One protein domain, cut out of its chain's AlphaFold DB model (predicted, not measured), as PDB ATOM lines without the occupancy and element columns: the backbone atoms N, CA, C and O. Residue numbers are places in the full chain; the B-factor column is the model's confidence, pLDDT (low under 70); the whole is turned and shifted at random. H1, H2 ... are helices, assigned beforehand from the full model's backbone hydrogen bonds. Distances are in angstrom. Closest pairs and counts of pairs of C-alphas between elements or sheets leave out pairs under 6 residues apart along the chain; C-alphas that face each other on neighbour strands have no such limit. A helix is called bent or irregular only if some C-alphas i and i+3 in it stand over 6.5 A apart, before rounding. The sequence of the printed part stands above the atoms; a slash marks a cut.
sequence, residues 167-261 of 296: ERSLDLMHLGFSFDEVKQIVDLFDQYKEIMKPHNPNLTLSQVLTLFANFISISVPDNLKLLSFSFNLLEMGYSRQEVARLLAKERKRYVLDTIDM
ATOM      1  N   GLU A 167     -38.823 -22.612  43.141       88.31
ATOM      2  CA  GLU A 167     -37.365 -22.676  43.198       88.31
ATOM      3  C   GLU A 167     -36.730 -21.781  42.129       88.31
ATOM      4  O   GLU A 167     -35.758 -21.085  42.413       88.31
ATOM      5  N   ARG A 168     -37.320 -21.716  40.926       87.62
ATOM      6  CA  ARG A 168     -36.814 -20.880  39.827       87.62
ATOM      7  C   ARG A 168     -36.998 -19.401  40.115       87.62
ATOM      8  O   ARG A 168     -36.073 -18.616  39.908       87.62
ATOM      9  N   SER A 169     -38.151 -19.019  40.655       90.88
ATOM     10  CA  SER A 169     -38.394 -17.645  41.100       90.88
ATOM     11  C   SER A 169     -37.430 -17.244  42.223       90.88
ATOM     12  O   SER A 169     -36.871 -16.149  42.193       90.88
ATOM     13  N   LEU A 170     -37.179 -18.142  43.183       92.31
ATOM     14  CA  LEU A 170     -36.216 -17.923  44.267       92.31
ATOM     15  C   LEU A 170     -34.784 -17.787  43.745       92.31
ATOM     16  O   LEU A 170     -34.069 -16.878  44.161       92.31
ATOM     17  N   ASP A 171     -34.352 -18.654  42.832       92.00
ATOM     18  CA  ASP A 171     -33.012 -18.587  42.250       92.00
ATOM     19  C   ASP A 171     -32.784 -17.274  41.499       92.00
ATOM     20  O   ASP A 171     -31.733 -16.656  41.667       92.00
ATOM     21  N   LEU A 172     -33.776 -16.786  40.750       91.81
ATOM     22  CA  LEU A 172     -33.705 -15.475  40.100       91.81
ATOM     23  C   LEU A 172     -33.597 -14.327  41.115       91.81
ATOM     24  O   LEU A 172     -32.760 -13.439  40.951       91.81
ATOM     25  N   MET A 173     -34.371 -14.355  42.201       93.00
ATOM     26  CA  MET A 173     -34.237 -13.342  43.255       93.00
ATOM     27  C   MET A 173     -32.845 -13.379  43.906       93.00
ATOM     28  O   MET A 173     -32.232 -12.332  44.112       93.00
ATOM     29  N   HIS A 174     -32.279 -14.568  44.146       91.69
ATOM     30  CA  HIS A 174     -30.911 -14.714  44.659       91.69
ATOM     31  C   HIS A 174     -29.828 -14.242  43.673       91.69
ATOM     32  O   HIS A 174     -28.736 -13.865  44.099       91.69
ATOM     33  N   LEU A 175     -30.113 -14.237  42.368       90.69
ATOM     34  CA  LEU A 175     -29.253 -13.640  41.337       90.69
ATOM     35  C   LEU A 175     -29.341 -12.100  41.307       90.69
ATOM     36  O   LEU A 175     -28.595 -11.442  40.575       90.69
ATOM     37  N   GLY A 176     -30.208 -11.514  42.136       89.88
ATOM     38  CA  GLY A 176     -30.368 -10.074  42.295       89.88
ATOM     39  C   GLY A 176     -31.316  -9.455  41.275       89.88
ATOM     40  O   GLY A 176     -31.055  -8.333  40.840       89.88
ATOM     41  N   PHE A 177     -32.348 -10.188  40.847       92.38
ATOM     42  CA  PHE A 177     -33.520  -9.615  40.181       92.38
ATOM     43  C   PHE A 177     -34.556  -9.187  41.224       92.38
ATOM     44  O   PHE A 177     -34.697  -9.820  42.273       92.38
ATOM     45  N   SER A 178     -35.270  -8.101  40.943       92.06
ATOM     46  CA  SER A 178     -36.343  -7.612  41.806       92.06
ATOM     47  C   SER A 178     -37.572  -8.519  41.743       92.06
ATOM     48  O   SER A 178     -37.796  -9.237  40.766       92.06
ATOM     49  N   PHE A 179     -38.406  -8.459  42.783       92.81
ATOM     50  CA  PHE A 179     -39.672  -9.190  42.814       92.81
ATOM     51  C   PHE A 179     -40.566  -8.835  41.619       92.81
ATOM     52  O   PHE A 179     -41.145  -9.730  41.014       92.81
ATOM     53  N   ASP A 180     -40.628  -7.558  41.234       92.38
ATOM     54  CA  ASP A 180     -41.462  -7.098  40.120       92.38
ATOM     55  C   ASP A 180     -40.996  -7.657  38.768       92.38
ATOM     56  O   ASP A 180     -41.820  -8.000  37.921       92.38
ATOM     57  N   GLU A 181     -39.684  -7.786  38.547       89.44
ATOM     58  CA  GLU A 181     -39.138  -8.413  37.334       89.44
ATOM     59  C   GLU A 181     -39.424  -9.918  37.306       89.44
ATOM     60  O   GLU A 181     -39.824 -10.462  36.276       89.44
ATOM     61  N   VAL A 182     -39.257 -10.596  38.445       91.19
ATOM     62  CA  VAL A 182     -39.554 -12.030  38.562       91.19
ATOM     63  C   VAL A 182     -41.046 -12.285  38.359       91.19
ATOM     64  O   VAL A 182     -41.412 -13.197  37.619       91.19
ATOM     65  N   LYS A 183     -41.909 -11.440  38.931       91.12
ATOM     66  CA  LYS A 183     -43.358 -11.519  38.751       91.12
ATOM     67  C   LYS A 183     -43.754 -11.373  37.282       91.12
ATOM     68  O   LYS A 183     -44.564 -12.159  36.812       91.12
ATOM     69  N   GLN A 184     -43.153 -10.441  36.538       90.06
ATOM     70  CA  GLN A 184     -43.438 -10.278  35.105       90.06
ATOM     71  C   GLN A 184     -43.169 -11.557  34.298       90.06
ATOM     72  O   GLN A 184     -43.922 -11.881  33.385       90.06
ATOM     73  N   ILE A 185     -42.115 -12.302  34.635       89.38
ATOM     74  CA  ILE A 185     -41.770 -13.557  33.949       89.38
ATOM     75  C   ILE A 185     -42.697 -14.702  34.360       89.38
ATOM     76  O   ILE A 185     -43.044 -15.530  33.520       89.38
ATOM     77  N   VAL A 186     -43.141 -14.725  35.617       90.19
ATOM     78  CA  VAL A 186     -44.171 -15.662  36.086       90.19
ATOM     79  C   VAL A 186     -45.504 -15.394  35.383       90.19
ATOM     80  O   VAL A 186     -46.082 -16.315  34.815       90.19
ATOM     81  N   ASP A 187     -45.944 -14.135  35.327       89.31
ATOM     82  CA  ASP A 187     -47.171 -13.739  34.629       89.31
ATOM     83  C   ASP A 187     -47.093 -14.105  33.128       89.31
ATOM     84  O   ASP A 187     -48.065 -14.576  32.536       89.31
ATOM     85  N   LEU A 188     -45.915 -13.949  32.508       89.56
ATOM     86  CA  LEU A 188     -45.676 -14.342  31.116       89.56
ATOM     87  C   LEU A 188     -45.743 -15.863  30.918       89.56
ATOM     88  O   LEU A 188     -46.247 -16.333  29.897       89.56
ATOM     89  N   PHE A 189     -45.254 -16.641  31.884       89.62
ATOM     90  CA  PHE A 189     -45.384 -18.097  31.873       89.62
ATOM     91  C   PHE A 189     -46.846 -18.534  31.989       89.62
ATOM     92  O   PHE A 189     -47.287 -19.415  31.249       89.62
ATOM     93  N   ASP A 190     -47.618 -17.876  32.854       88.31
ATOM     94  CA  ASP A 190     -49.052 -18.126  32.992       88.31
ATOM     95  C   ASP A 190     -49.832 -17.746  31.725       88.31
ATOM     96  O   ASP A 190     -50.779 -18.428  31.341       88.31
ATOM     97  N   GLN A 191     -49.412 -16.711  31.005       85.75
ATOM     98  CA  GLN A 191     -49.982 -16.419  29.693       85.75
ATOM     99  C   GLN A 191     -49.598 -17.489  28.657       85.75
ATOM    100  O   GLN A 191     -50.421 -17.908  27.841       85.75
ATOM    101  N   TYR A 192     -48.349 -17.955  28.691       85.19
ATOM    102  CA  TYR A 192     -47.830 -18.962  27.769       85.19
ATOM    103  C   TYR A 192     -48.517 -20.327  27.941       85.19
ATOM    104  O   TYR A 192     -48.881 -20.963  26.945       85.19
ATOM    105  N   LYS A 193     -48.756 -20.772  29.184       82.44
ATOM    106  CA  LYS A 193     -49.426 -22.057  29.461       82.44
ATOM    107  C   LYS A 193     -50.855 -22.083  28.912       82.44
ATOM    108  O   LYS A 193     -51.237 -23.087  28.316       82.44
ATOM    109  N   GLU A 194     -51.606 -20.986  29.028       82.62
ATOM    110  CA  GLU A 194     -52.986 -20.897  28.526       82.62
ATOM    111  C   GLU A 194     -53.047 -21.041  27.002       82.62
ATOM    112  O   GLU A 194     -53.976 -21.639  26.457       82.62
ATOM    113  N   ILE A 195     -52.014 -20.563  26.303       79.81
ATOM    114  CA  ILE A 195     -51.885 -20.719  24.852       79.81
ATOM    115  C   ILE A 195     -51.475 -22.151  24.492       79.81
ATOM    116  O   ILE A 195     -51.931 -22.685  23.484       79.81
ATOM    117  N   MET A 196     -50.613 -22.795  25.281       75.44
ATOM    118  CA  MET A 196     -50.047 -24.101  24.924       75.44
ATOM    119  C   MET A 196     -50.899 -25.302  25.316       75.44
ATOM    120  O   MET A 196     -50.907 -26.301  24.588       75.44
ATOM    121  N   LYS A 197     -51.637 -25.205  26.422       74.44
ATOM    122  CA  LYS A 197     -52.452 -26.292  26.979       74.44
ATOM    123  C   LYS A 197     -53.464 -26.871  25.974       74.44
ATOM    124  O   LYS A 197     -53.540 -28.095  25.881       74.44
ATOM    125  N   PRO A 198     -54.168 -26.069  25.144       68.00
ATOM    126  CA  PRO A 198     -55.106 -26.593  24.145       68.00
ATOM    127  C   PRO A 198     -54.438 -27.352  22.991       68.00
ATOM    128  O   PRO A 198     -55.073 -28.193  22.357       68.00
ATOM    129  N   HIS A 199     -53.175 -27.045  22.684       68.31
ATOM    130  CA  HIS A 199     -52.477 -27.591  21.520       68.31
ATOM    131  C   HIS A 199     -51.600 -28.801  21.852       68.31
ATOM    132  O   HIS A 199     -51.354 -29.621  20.971       68.31
ATOM    133  N   ASN A 200     -51.130 -28.924  23.099       68.44
ATOM    134  CA  ASN A 200     -50.152 -29.942  23.483       68.44
ATOM    135  C   ASN A 200     -50.416 -30.534  24.884       68.44
ATOM    136  O   ASN A 200     -49.559 -30.429  25.761       68.44
ATOM    137  N   PRO A 201     -51.562 -31.199  25.119       69.88
ATOM    138  CA  PRO A 201     -51.971 -31.637  26.458       69.88
ATOM    139  C   PRO A 201     -51.049 -32.688  27.099       69.88
ATOM    140  O   PRO A 201     -51.079 -32.864  28.309       69.88
ATOM    141  N   ASN A 202     -50.221 -33.376  26.307       75.50
ATOM    142  CA  ASN A 202     -49.362 -34.467  26.777       75.50
ATOM    143  C   ASN A 202     -47.937 -34.017  27.151       75.50
ATOM    144  O   ASN A 202     -47.080 -34.868  27.390       75.50
ATOM    145  N   LEU A 203     -47.643 -32.710  27.127       76.81
ATOM    146  CA  LEU A 203     -46.313 -32.219  27.487       76.81
ATOM    147  C   LEU A 203     -46.100 -32.252  28.996       76.81
ATOM    148  O   LEU A 203     -46.964 -31.860  29.781       76.81
ATOM    149  N   THR A 204     -44.900 -32.666  29.394       82.38
ATOM    150  CA  THR A 204     -44.472 -32.578  30.790       82.38
ATOM    151  C   THR A 204     -44.082 -31.142  31.135       82.38
ATOM    152  O   THR A 204     -43.647 -30.376  30.273       82.38
ATOM    153  N   LEU A 205     -44.154 -30.777  32.418       81.56
ATOM    154  CA  LEU A 205     -43.741 -29.450  32.891       81.56
ATOM    155  C   LEU A 205     -42.312 -29.087  32.449       81.56
ATOM    156  O   LEU A 205     -42.066 -27.966  32.024       81.56
ATOM    157  N   SER A 206     -41.378 -30.042  32.484       80.31
ATOM    158  CA  SER A 206     -39.993 -29.827  32.037       80.31
ATOM    159  C   SER A 206     -39.901 -29.474  30.547       80.31
ATOM    160  O   SER A 206     -39.136 -28.587  30.160       80.31
ATOM    161  N   GLN A 207     -40.718 -30.113  29.705       80.69
ATOM    162  CA  GLN A 207     -40.791 -29.785  28.281       80.69
ATOM    163  C   GLN A 207     -41.392 -28.393  28.070       80.69
ATOM    164  O   GLN A 207     -40.865 -27.617  27.279       80.69
ATOM    165  N   VAL A 208     -42.445 -28.047  28.814       84.69
ATOM    166  CA  VAL A 208     -43.075 -26.719  28.754       84.69
ATOM    167  C   VAL A 208     -42.113 -25.624  29.214       84.69
ATOM    168  O   VAL A 208     -42.011 -24.601  28.545       84.69
ATOM    169  N   LEU A 209     -41.350 -25.844  30.288       84.12
ATOM    170  CA  LEU A 209     -40.322 -24.909  30.761       84.12
ATOM    171  C   LEU A 209     -39.202 -24.719  29.733       84.12
ATOM    172  O   LEU A 209     -38.770 -23.594  29.501       84.12
ATOM    173  N   THR A 210     -38.793 -25.792  29.051       82.69
ATOM    174  CA  THR A 210     -37.805 -25.716  27.963       82.69
ATOM    175  C   THR A 210     -38.331 -24.891  26.787       82.69
ATOM    176  O   THR A 210     -37.629 -24.039  26.242       82.69
ATOM    177  N   LEU A 211     -39.583 -25.119  26.383       82.62
ATOM    178  CA  LEU A 211     -40.211 -24.345  25.313       82.62
ATOM    179  C   LEU A 211     -40.408 -22.879  25.720       82.62
ATOM    180  O   LEU A 211     -40.175 -21.981  24.912       82.62
ATOM    181  N   PHE A 212     -40.759 -22.638  26.980       87.81
ATOM    182  CA  PHE A 212     -40.867 -21.300  27.537       87.81
ATOM    183  C   PHE A 212     -39.519 -20.573  27.567       87.81
ATOM    184  O   PHE A 212     -39.460 -19.424  27.143       87.81
ATOM    185  N   ALA A 213     -38.427 -21.232  27.974       84.38
ATOM    186  CA  ALA A 213     -37.069 -20.682  27.929       84.38
ATOM    187  C   ALA A 213     -36.704 -20.198  26.511       84.38
ATOM    188  O   ALA A 213     -36.222 -19.079  26.304       84.38
ATOM    189  N   ASN A 214     -37.028 -21.006  25.500       81.44
ATOM    190  CA  ASN A 214     -36.842 -20.622  24.102       81.44
ATOM    191  C   ASN A 214     -37.700 -19.409  23.720       81.44
ATOM    192  O   ASN A 214     -37.189 -18.490  23.086       81.44
ATOM    193  N   PHE A 215     -38.967 -19.372  24.141       83.94
ATOM    194  CA  PHE A 215     -39.877 -18.254  23.888       83.94
ATOM    195  C   PHE A 215     -39.378 -16.944  24.511       83.94
ATOM    196  O   PHE A 215     -39.270 -15.921  23.830       83.94
ATOM    197  N   ILE A 216     -38.994 -16.960  25.788       85.00
ATOM    198  CA  ILE A 216     -38.546 -15.738  26.454       85.00
ATOM    199  C   ILE A 216     -37.213 -15.225  25.901       85.00
ATOM    200  O   ILE A 216     -36.984 -14.023  25.902       85.00
ATOM    201  N   SER A 217     -36.374 -16.096  25.332       78.31
ATOM    202  CA  SER A 217     -35.107 -15.695  24.693       78.31
ATOM    203  C   SER A 217     -35.287 -14.714  23.533       78.31
ATOM    204  O   SER A 217     -34.364 -13.967  23.203       78.31
ATOM    205  N   ILE A 218     -36.445 -14.753  22.874       72.50
ATOM    206  CA  ILE A 218     -36.699 -14.033  21.621       72.50
ATOM    207  C   ILE A 218     -37.756 -12.935  21.760       72.50
ATOM    208  O   ILE A 218     -37.728 -11.983  20.965       72.50
ATOM    209  N   SER A 219     -38.634 -13.055  22.761       73.62
ATOM    210  CA  SER A 219     -39.885 -12.292  22.846       73.62
ATOM    211  C   SER A 219     -40.034 -11.461  24.119       73.62
ATOM    212  O   SER A 219     -41.060 -10.806  24.289       73.62
ATOM    213  N   VAL A 220     -39.028 -11.427  25.003       80.69
ATOM    214  CA  VAL A 220     -39.072 -10.531  26.170       80.69
ATOM    215  C   VAL A 220     -38.640  -9.100  25.833       80.69
ATOM    216  O   VAL A 220     -37.727  -8.899  25.023       80.69
ATOM    217  N   PRO A 221     -39.252  -8.096  26.484       73.88
ATOM    218  CA  PRO A 221     -38.807  -6.712  26.398       73.88
ATOM    219  C   PRO A 221     -37.396  -6.531  26.983       73.88
ATOM    220  O   PRO A 221     -36.920  -7.342  27.782       73.88
ATOM    221  N   ASP A 222     -36.720  -5.448  26.586       74.44
ATOM    222  CA  ASP A 222     -35.306  -5.202  26.907       74.44
ATOM    223  C   ASP A 222     -34.999  -5.243  28.408       74.44
ATOM    224  O   ASP A 222     -33.972  -5.792  28.810       74.44
ATOM    225  N   ASN A 223     -35.916  -4.744  29.242       78.50
ATOM    226  CA  ASN A 223     -35.781  -4.749  30.697       78.50
ATOM    227  C   ASN A 223     -35.735  -6.164  31.298       78.50
ATOM    228  O   ASN A 223     -35.169  -6.351  32.368       78.50
ATOM    229  N   LEU A 224     -36.275  -7.171  30.606       85.56
ATOM    230  CA  LEU A 224     -36.295  -8.563  31.061       85.56
ATOM    231  C   LEU A 224     -35.242  -9.437  30.368       85.56
ATOM    232  O   LEU A 224     -35.126 -10.615  30.701       85.56
ATOM    233  N   LYS A 225     -34.434  -8.900  29.443       87.25
ATOM    234  CA  LYS A 225     -33.440  -9.695  28.694       87.25
ATOM    235  C   LYS A 225     -32.411 -10.373  29.589       87.25
ATOM    236  O   LYS A 225     -32.109 -11.548  29.392       87.25
ATOM    237  N   LEU A 226     -31.887  -9.663  30.590       86.75
ATOM    238  CA  LEU A 226     -30.934 -10.244  31.542       86.75
ATOM    239  C   LEU A 226     -31.585 -11.324  32.415       86.75
ATOM    240  O   LEU A 226     -30.932 -12.317  32.752       86.75
ATOM    241  N   LEU A 227     -32.862 -11.147  32.760       89.75
ATOM    242  CA  LEU A 227     -33.622 -12.129  33.525       89.75
ATOM    243  C   LEU A 227     -33.880 -13.375  32.679       89.75
ATOM    244  O   LEU A 227     -33.548 -14.471  33.117       89.75
ATOM    245  N   SER A 228     -34.362 -13.213  31.446       88.81
ATOM    246  CA  SER A 228     -34.544 -14.312  30.497       88.81
ATOM    247  C   SER A 228     -33.242 -15.070  30.247       88.81
ATOM    248  O   SER A 228     -33.222 -16.295  30.340       88.81
ATOM    249  N   PHE A 229     -32.136 -14.358  30.023       88.31
ATOM    250  CA  PHE A 229     -30.814 -14.966  29.896       88.31
ATOM    251  C   PHE A 229     -30.464 -15.830  31.116       88.31
ATOM    252  O   PHE A 229     -30.035 -16.972  30.968       88.31
ATOM    253  N   SER A 230     -30.686 -15.303  32.322       89.69
ATOM    254  CA  SER A 230     -30.398 -16.016  33.571       89.69
ATOM    255  C   SER A 230     -31.302 -17.233  33.762       89.69
ATOM    256  O   SER A 230     -30.816 -18.300  34.128       89.69
ATOM    257  N   PHE A 231     -32.594 -17.095  33.459       90.88
ATOM    258  CA  PHE A 231     -33.564 -18.184  33.497       90.88
ATOM    259  C   PHE A 231     -33.148 -19.325  32.562       90.88
ATOM    260  O   PHE A 231     -33.087 -20.475  32.985       90.88
ATOM    261  N   ASN A 232     -32.754 -19.015  31.327       88.44
ATOM    262  CA  ASN A 232     -32.338 -20.027  30.356       88.44
ATOM    263  C   ASN A 232     -31.091 -20.792  30.793       88.44
ATOM    264  O   ASN A 232     -31.007 -22.000  30.589       88.44
ATOM    265  N   LEU A 233     -30.114 -20.104  31.391       86.25
ATOM    266  CA  LEU A 233     -28.936 -20.774  31.937       86.25
ATOM    267  C   LEU A 233     -29.336 -21.750  33.051       86.25
ATOM    268  O   LEU A 233     -28.869 -22.886  33.064       86.25
ATOM    269  N   LEU A 234     -30.239 -21.344  33.944       86.94
ATOM    270  CA  LEU A 234     -30.754 -22.244  34.973       86.94
ATOM    271  C   LEU A 234     -31.490 -23.440  34.340       86.94
ATOM    272  O   LEU A 234     -31.349 -24.568  34.813       86.94
ATOM    273  N   GLU A 235     -32.302 -23.244  33.295       86.38
ATOM    274  CA  GLU A 235     -33.018 -24.343  32.610       86.38
ATOM    275  C   GLU A 235     -32.066 -25.302  31.878       86.38
ATOM    276  O   GLU A 235     -32.305 -26.505  31.856       86.38
ATOM    277  N   MET A 236     -30.935 -24.808  31.367       81.19
ATOM    278  CA  MET A 236     -29.866 -25.647  30.804       81.19
ATOM    279  C   MET A 236     -29.063 -26.424  31.864       81.19
ATOM    280  O   MET A 236     -28.186 -27.207  31.503       81.19
ATOM    281  N   GLY A 237     -29.343 -26.223  33.155       82.62
ATOM    282  CA  GLY A 237     -28.703 -26.943  34.259       82.62
ATOM    283  C   GLY A 237     -27.445 -26.280  34.819       82.62
ATOM    284  O   GLY A 237     -26.720 -26.920  35.578       82.62
ATOM    285  N   TYR A 238     -27.170 -25.015  34.478       87.06
ATOM    286  CA  TYR A 238     -26.072 -24.275  35.104       87.06
ATOM    287  C   TYR A 238     -26.371 -24.015  36.580       87.06
ATOM    288  O   TYR A 238     -27.496 -23.683  36.959       87.06
ATOM    289  N   SER A 239     -25.340 -24.109  37.420       88.44
ATOM    290  CA  SER A 239     -25.471 -23.782  38.837       88.44
ATOM    291  C   SER A 239     -25.693 -22.283  39.035       88.44
ATOM    292  O   SER A 239     -25.176 -21.443  38.293       88.44
ATOM    293  N   ARG A 240     -26.408 -21.913  40.100       90.06
ATOM    294  CA  ARG A 240     -26.668 -20.506  40.442       90.06
ATOM    295  C   ARG A 240     -25.382 -19.673  40.529       90.06
ATOM    296  O   ARG A 240     -25.371 -18.515  40.124       90.06
ATOM    297  N   GLN A 241     -24.289 -20.252  41.025       90.69
ATOM    298  CA  GLN A 241     -22.987 -19.590  41.131       90.69
ATOM    299  C   GLN A 241     -22.386 -19.277  39.751       90.69
ATOM    300  O   GLN A 241     -21.858 -18.183  39.536       90.69
ATOM    301  N   GLU A 242     -22.487 -20.206  38.800       88.56
ATOM    302  CA  GLU A 242     -22.030 -19.995  37.422       88.56
ATOM    303  C   GLU A 242     -22.867 -18.929  36.719       88.56
ATOM    304  O   GLU A 242     -22.307 -18.034  36.079       88.56
ATOM    305  N   VAL A 243     -24.192 -18.978  36.902       88.69
ATOM    306  CA  VAL A 243     -25.113 -17.973  36.364       88.69
ATOM    307  C   VAL A 243     -24.800 -16.596  36.939       88.69
ATOM    308  O   VAL A 243     -24.663 -15.652  36.170       88.69
ATOM    309  N   ALA A 244     -24.573 -16.471  38.249       89.69
ATOM    310  CA  ALA A 244     -24.197 -15.202  38.875       89.69
ATOM    311  C   ALA A 244     -22.911 -14.612  38.266       89.69
ATOM    312  O   ALA A 244     -22.835 -13.413  37.987       89.69
ATOM    313  N   ARG A 245     -21.903 -15.455  38.000       88.75
ATOM    314  CA  ARG A 245     -20.640 -15.030  37.375       88.75
ATOM    315  C   ARG A 245     -20.843 -14.553  35.934       88.75
ATOM    316  O   ARG A 245     -20.256 -13.546  35.531       88.75
ATOM    317  N   LEU A 246     -21.651 -15.272  35.155       86.69
ATOM    318  CA  LEU A 246     -21.982 -14.907  33.776       86.69
ATOM    319  C   LEU A 246     -22.837 -13.640  33.725       86.69
ATOM    320  O   LEU A 246     -22.526 -12.733  32.960       86.69
ATOM    321  N   LEU A 247     -23.830 -13.527  34.605       88.75
ATOM    322  CA  LEU A 247     -24.682 -12.354  34.751       88.75
ATOM    323  C   LEU A 247     -23.870 -11.113  35.129       88.75
ATOM    324  O   LEU A 247     -24.085 -10.046  34.563       88.75
ATOM    325  N   ALA A 248     -22.886 -11.235  36.024       84.94
ATOM    326  CA  ALA A 248     -21.989 -10.130  36.359       84.94
ATOM    327  C   ALA A 248     -21.136  -9.677  35.158       84.94
ATOM    328  O   ALA A 248     -20.863  -8.485  35.012       84.94
ATOM    329  N   LYS A 249     -20.718 -10.604  34.284       82.38
ATOM    330  CA  LYS A 249     -20.028 -10.273  33.027       82.38
ATOM    331  C   LYS A 249     -20.978  -9.609  32.026       82.38
ATOM    332  O   LYS A 249     -20.578  -8.660  31.359       82.38
ATOM    333  N   GLU A 250     -22.221 -10.073  31.952       79.31
ATOM    334  CA  GLU A 250     -23.230  -9.548  31.030       79.31
ATOM    335  C   GLU A 250     -23.713  -8.151  31.430       79.31
ATOM    336  O   GLU A 250     -23.749  -7.249  30.598       79.31
ATOM    337  N   ARG A 251     -23.945  -7.917  32.727       80.81
ATOM    338  CA  ARG A 251     -24.254  -6.588  33.281       80.81
ATOM    339  C   ARG A 251     -23.159  -5.563  32.957       80.81
ATOM    340  O   ARG A 251     -23.470  -4.413  32.679       80.81
ATOM    341  N   LYS A 252     -21.884  -5.975  32.920       72.88
ATOM    342  CA  LYS A 252     -20.764  -5.104  32.511       72.88
ATOM    343  C   LYS A 252     -20.764  -4.781  31.012       72.88
ATOM    344  O   LYS A 252     -20.357  -3.683  30.650       72.88
ATOM    345  N   ARG A 253     -21.219  -5.702  30.154       63.66
ATOM    346  CA  ARG A 253     -21.377  -5.453  28.708       63.66
ATOM    347  C   ARG A 253     -22.521  -4.485  28.421       63.66
ATOM    348  O   ARG A 253     -22.334  -3.553  27.655       63.66
ATOM    349  N   TYR A 254     -23.642  -4.640  29.122       55.28
ATOM    350  CA  TYR A 254     -24.801  -3.754  28.975       55.28
ATOM    351  C   TYR A 254     -24.479  -2.294  29.347       55.28
ATOM    352  O   TYR A 254     -24.924  -1.355  28.689       55.28
ATOM    353  N   VAL A 255     -23.642  -2.092  30.372       56.34
ATOM    354  CA  VAL A 255     -23.139  -0.759  30.743       56.34
ATOM    355  C   VAL A 255     -22.223  -0.178  29.658       56.34
ATOM    356  O   VAL A 255     -22.295   1.016  29.393       56.34
ATOM    357  N   LEU A 256     -21.403  -1.001  28.996       47.16
ATOM    358  CA  LEU A 256     -20.502  -0.544  27.934       47.16
ATOM    359  C   LEU A 256     -21.267  -0.110  26.670       47.16
ATOM    360  O   LEU A 256     -21.003   0.978  26.167       47.16
ATOM    361  N   ASP A 257     -22.271  -0.879  26.234       44.53
ATOM    362  CA  ASP A 257     -23.127  -0.516  25.085       44.53
ATOM    363  C   ASP A 257     -23.940   0.768  25.342       44.53
ATOM    364  O   ASP A 257     -24.212   1.540  24.423       44.53
ATOM    365  N   THR A 258     -24.287   1.042  26.604       45.62
ATOM    366  CA  THR A 258     -24.974   2.288  26.990       45.62
ATOM    367  C   THR A 258     -24.031   3.499  26.947       45.62
ATOM    368  O   THR A 258     -24.457   4.600  26.610       45.62
ATOM    369  N   ILE A 259     -22.742   3.312  27.255       45.53
ATOM    370  CA  ILE A 259     -21.732   4.385  27.250       45.53
ATOM    371  C   ILE A 259     -21.246   4.696  25.823       45.53
ATOM    372  O   ILE A 259     -21.028   5.865  25.500       45.53
ATOM    373  N   ASP A 260     -21.122   3.694  24.947       40.41
ATOM    374  CA  ASP A 260     -20.704   3.895  23.547       40.41
ATOM    375  C   ASP A 260     -21.751   4.672  22.719       40.41
ATOM    376  O   ASP A 260     -21.407   5.412  21.796       40.41
ATOM    377  N   MET A 261     -23.036   4.589  23.086       42.66
ATOM    378  CA  MET A 261     -24.103   5.382  22.458       42.66
ATOM    379  C   MET A 261     -24.092   6.870  22.864       42.66
ATOM    380  O   MET A 261     -24.674   7.690  22.148       42.66
TER     381      MET A 261
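This is residues 167 to 261 of the 296 residues of an uncharacterized protein of Dictyocaulus viviparus (UniProt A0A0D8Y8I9). The longest helix, H5, makes one side of a row of three side-by-side helices with alternating directions, H5, H4 and H3, with H4 in the middle. The hairpin of H1 and H2 covers part of one face of this row: H1 packs on H4, H2 packs with residues 181 to 185 on residues 224 to 227 of H4 and with residues 189 to 193 on residues 208 to 212 of H3, and the far end of H5 sticks out at residues 255 to 260. The 95 printed residues are all helix in class, with five named helices, H1 to H5 in chain order, and no named strand. The whole is compact, with a radius of gyration of the C-alphas of 14.2 A, yet elongated, spanning 46 by 28 by 21 A.

Look first at H5, residues 240 to 260, which touches H4, residues 222 to 235, at a shallow tilt of 25 degrees, opposite ways; their closest C-alphas, Ser 230 and Val 243, are 6.3 A apart. H4 is the hub, touching four helices, and is irregular: C-alphas 223 and 226 are 7.4 A apart. It forms a helical hairpin with H3, residues 205 to 219, closest at the C-alphas of Ala 213 and Asn 232, 5.4 A. H1, residues 167 to 174, touches H4 at a steep tilt of 55 degrees, closest at the C-alphas of Leu 172 and Phe 231, 7.1 A. H2, residues 179 to 196, touches H4 with residues 181 to 185 alone, closest at the C-alphas of Glu 181 and Leu 224, 6.9 A. H2 and H3 only just touch, with 3 pairs of C-alphas within 8 A, the closest those of Phe 189 and Phe 212, 7.0 A. H5 is apart from H2 and H3. In H1 and H5 every O i to N i+4 pair is within hydrogen-bond range; the counts are 13 of 14 in H2, 10 of 11 in H3 and 8 of 10 in H4.

Find C-alpha 240 at (-26.668, -20.506, 40.442); from there H5 runs 30.3 A to C-alpha 260 at (-20.704, 3.895, 23.547). H1 begins at C-alpha 167, (-37.365, -22.676, 43.198). H2 is 25.5 A long.

The C-alphas of Asn 202 and Asp 260, the two farthest apart, are 48.0 A apart. The printed part has no cut and no long link. Look for pLDDT under 70 at residues 198 to 201 and 253 to 261.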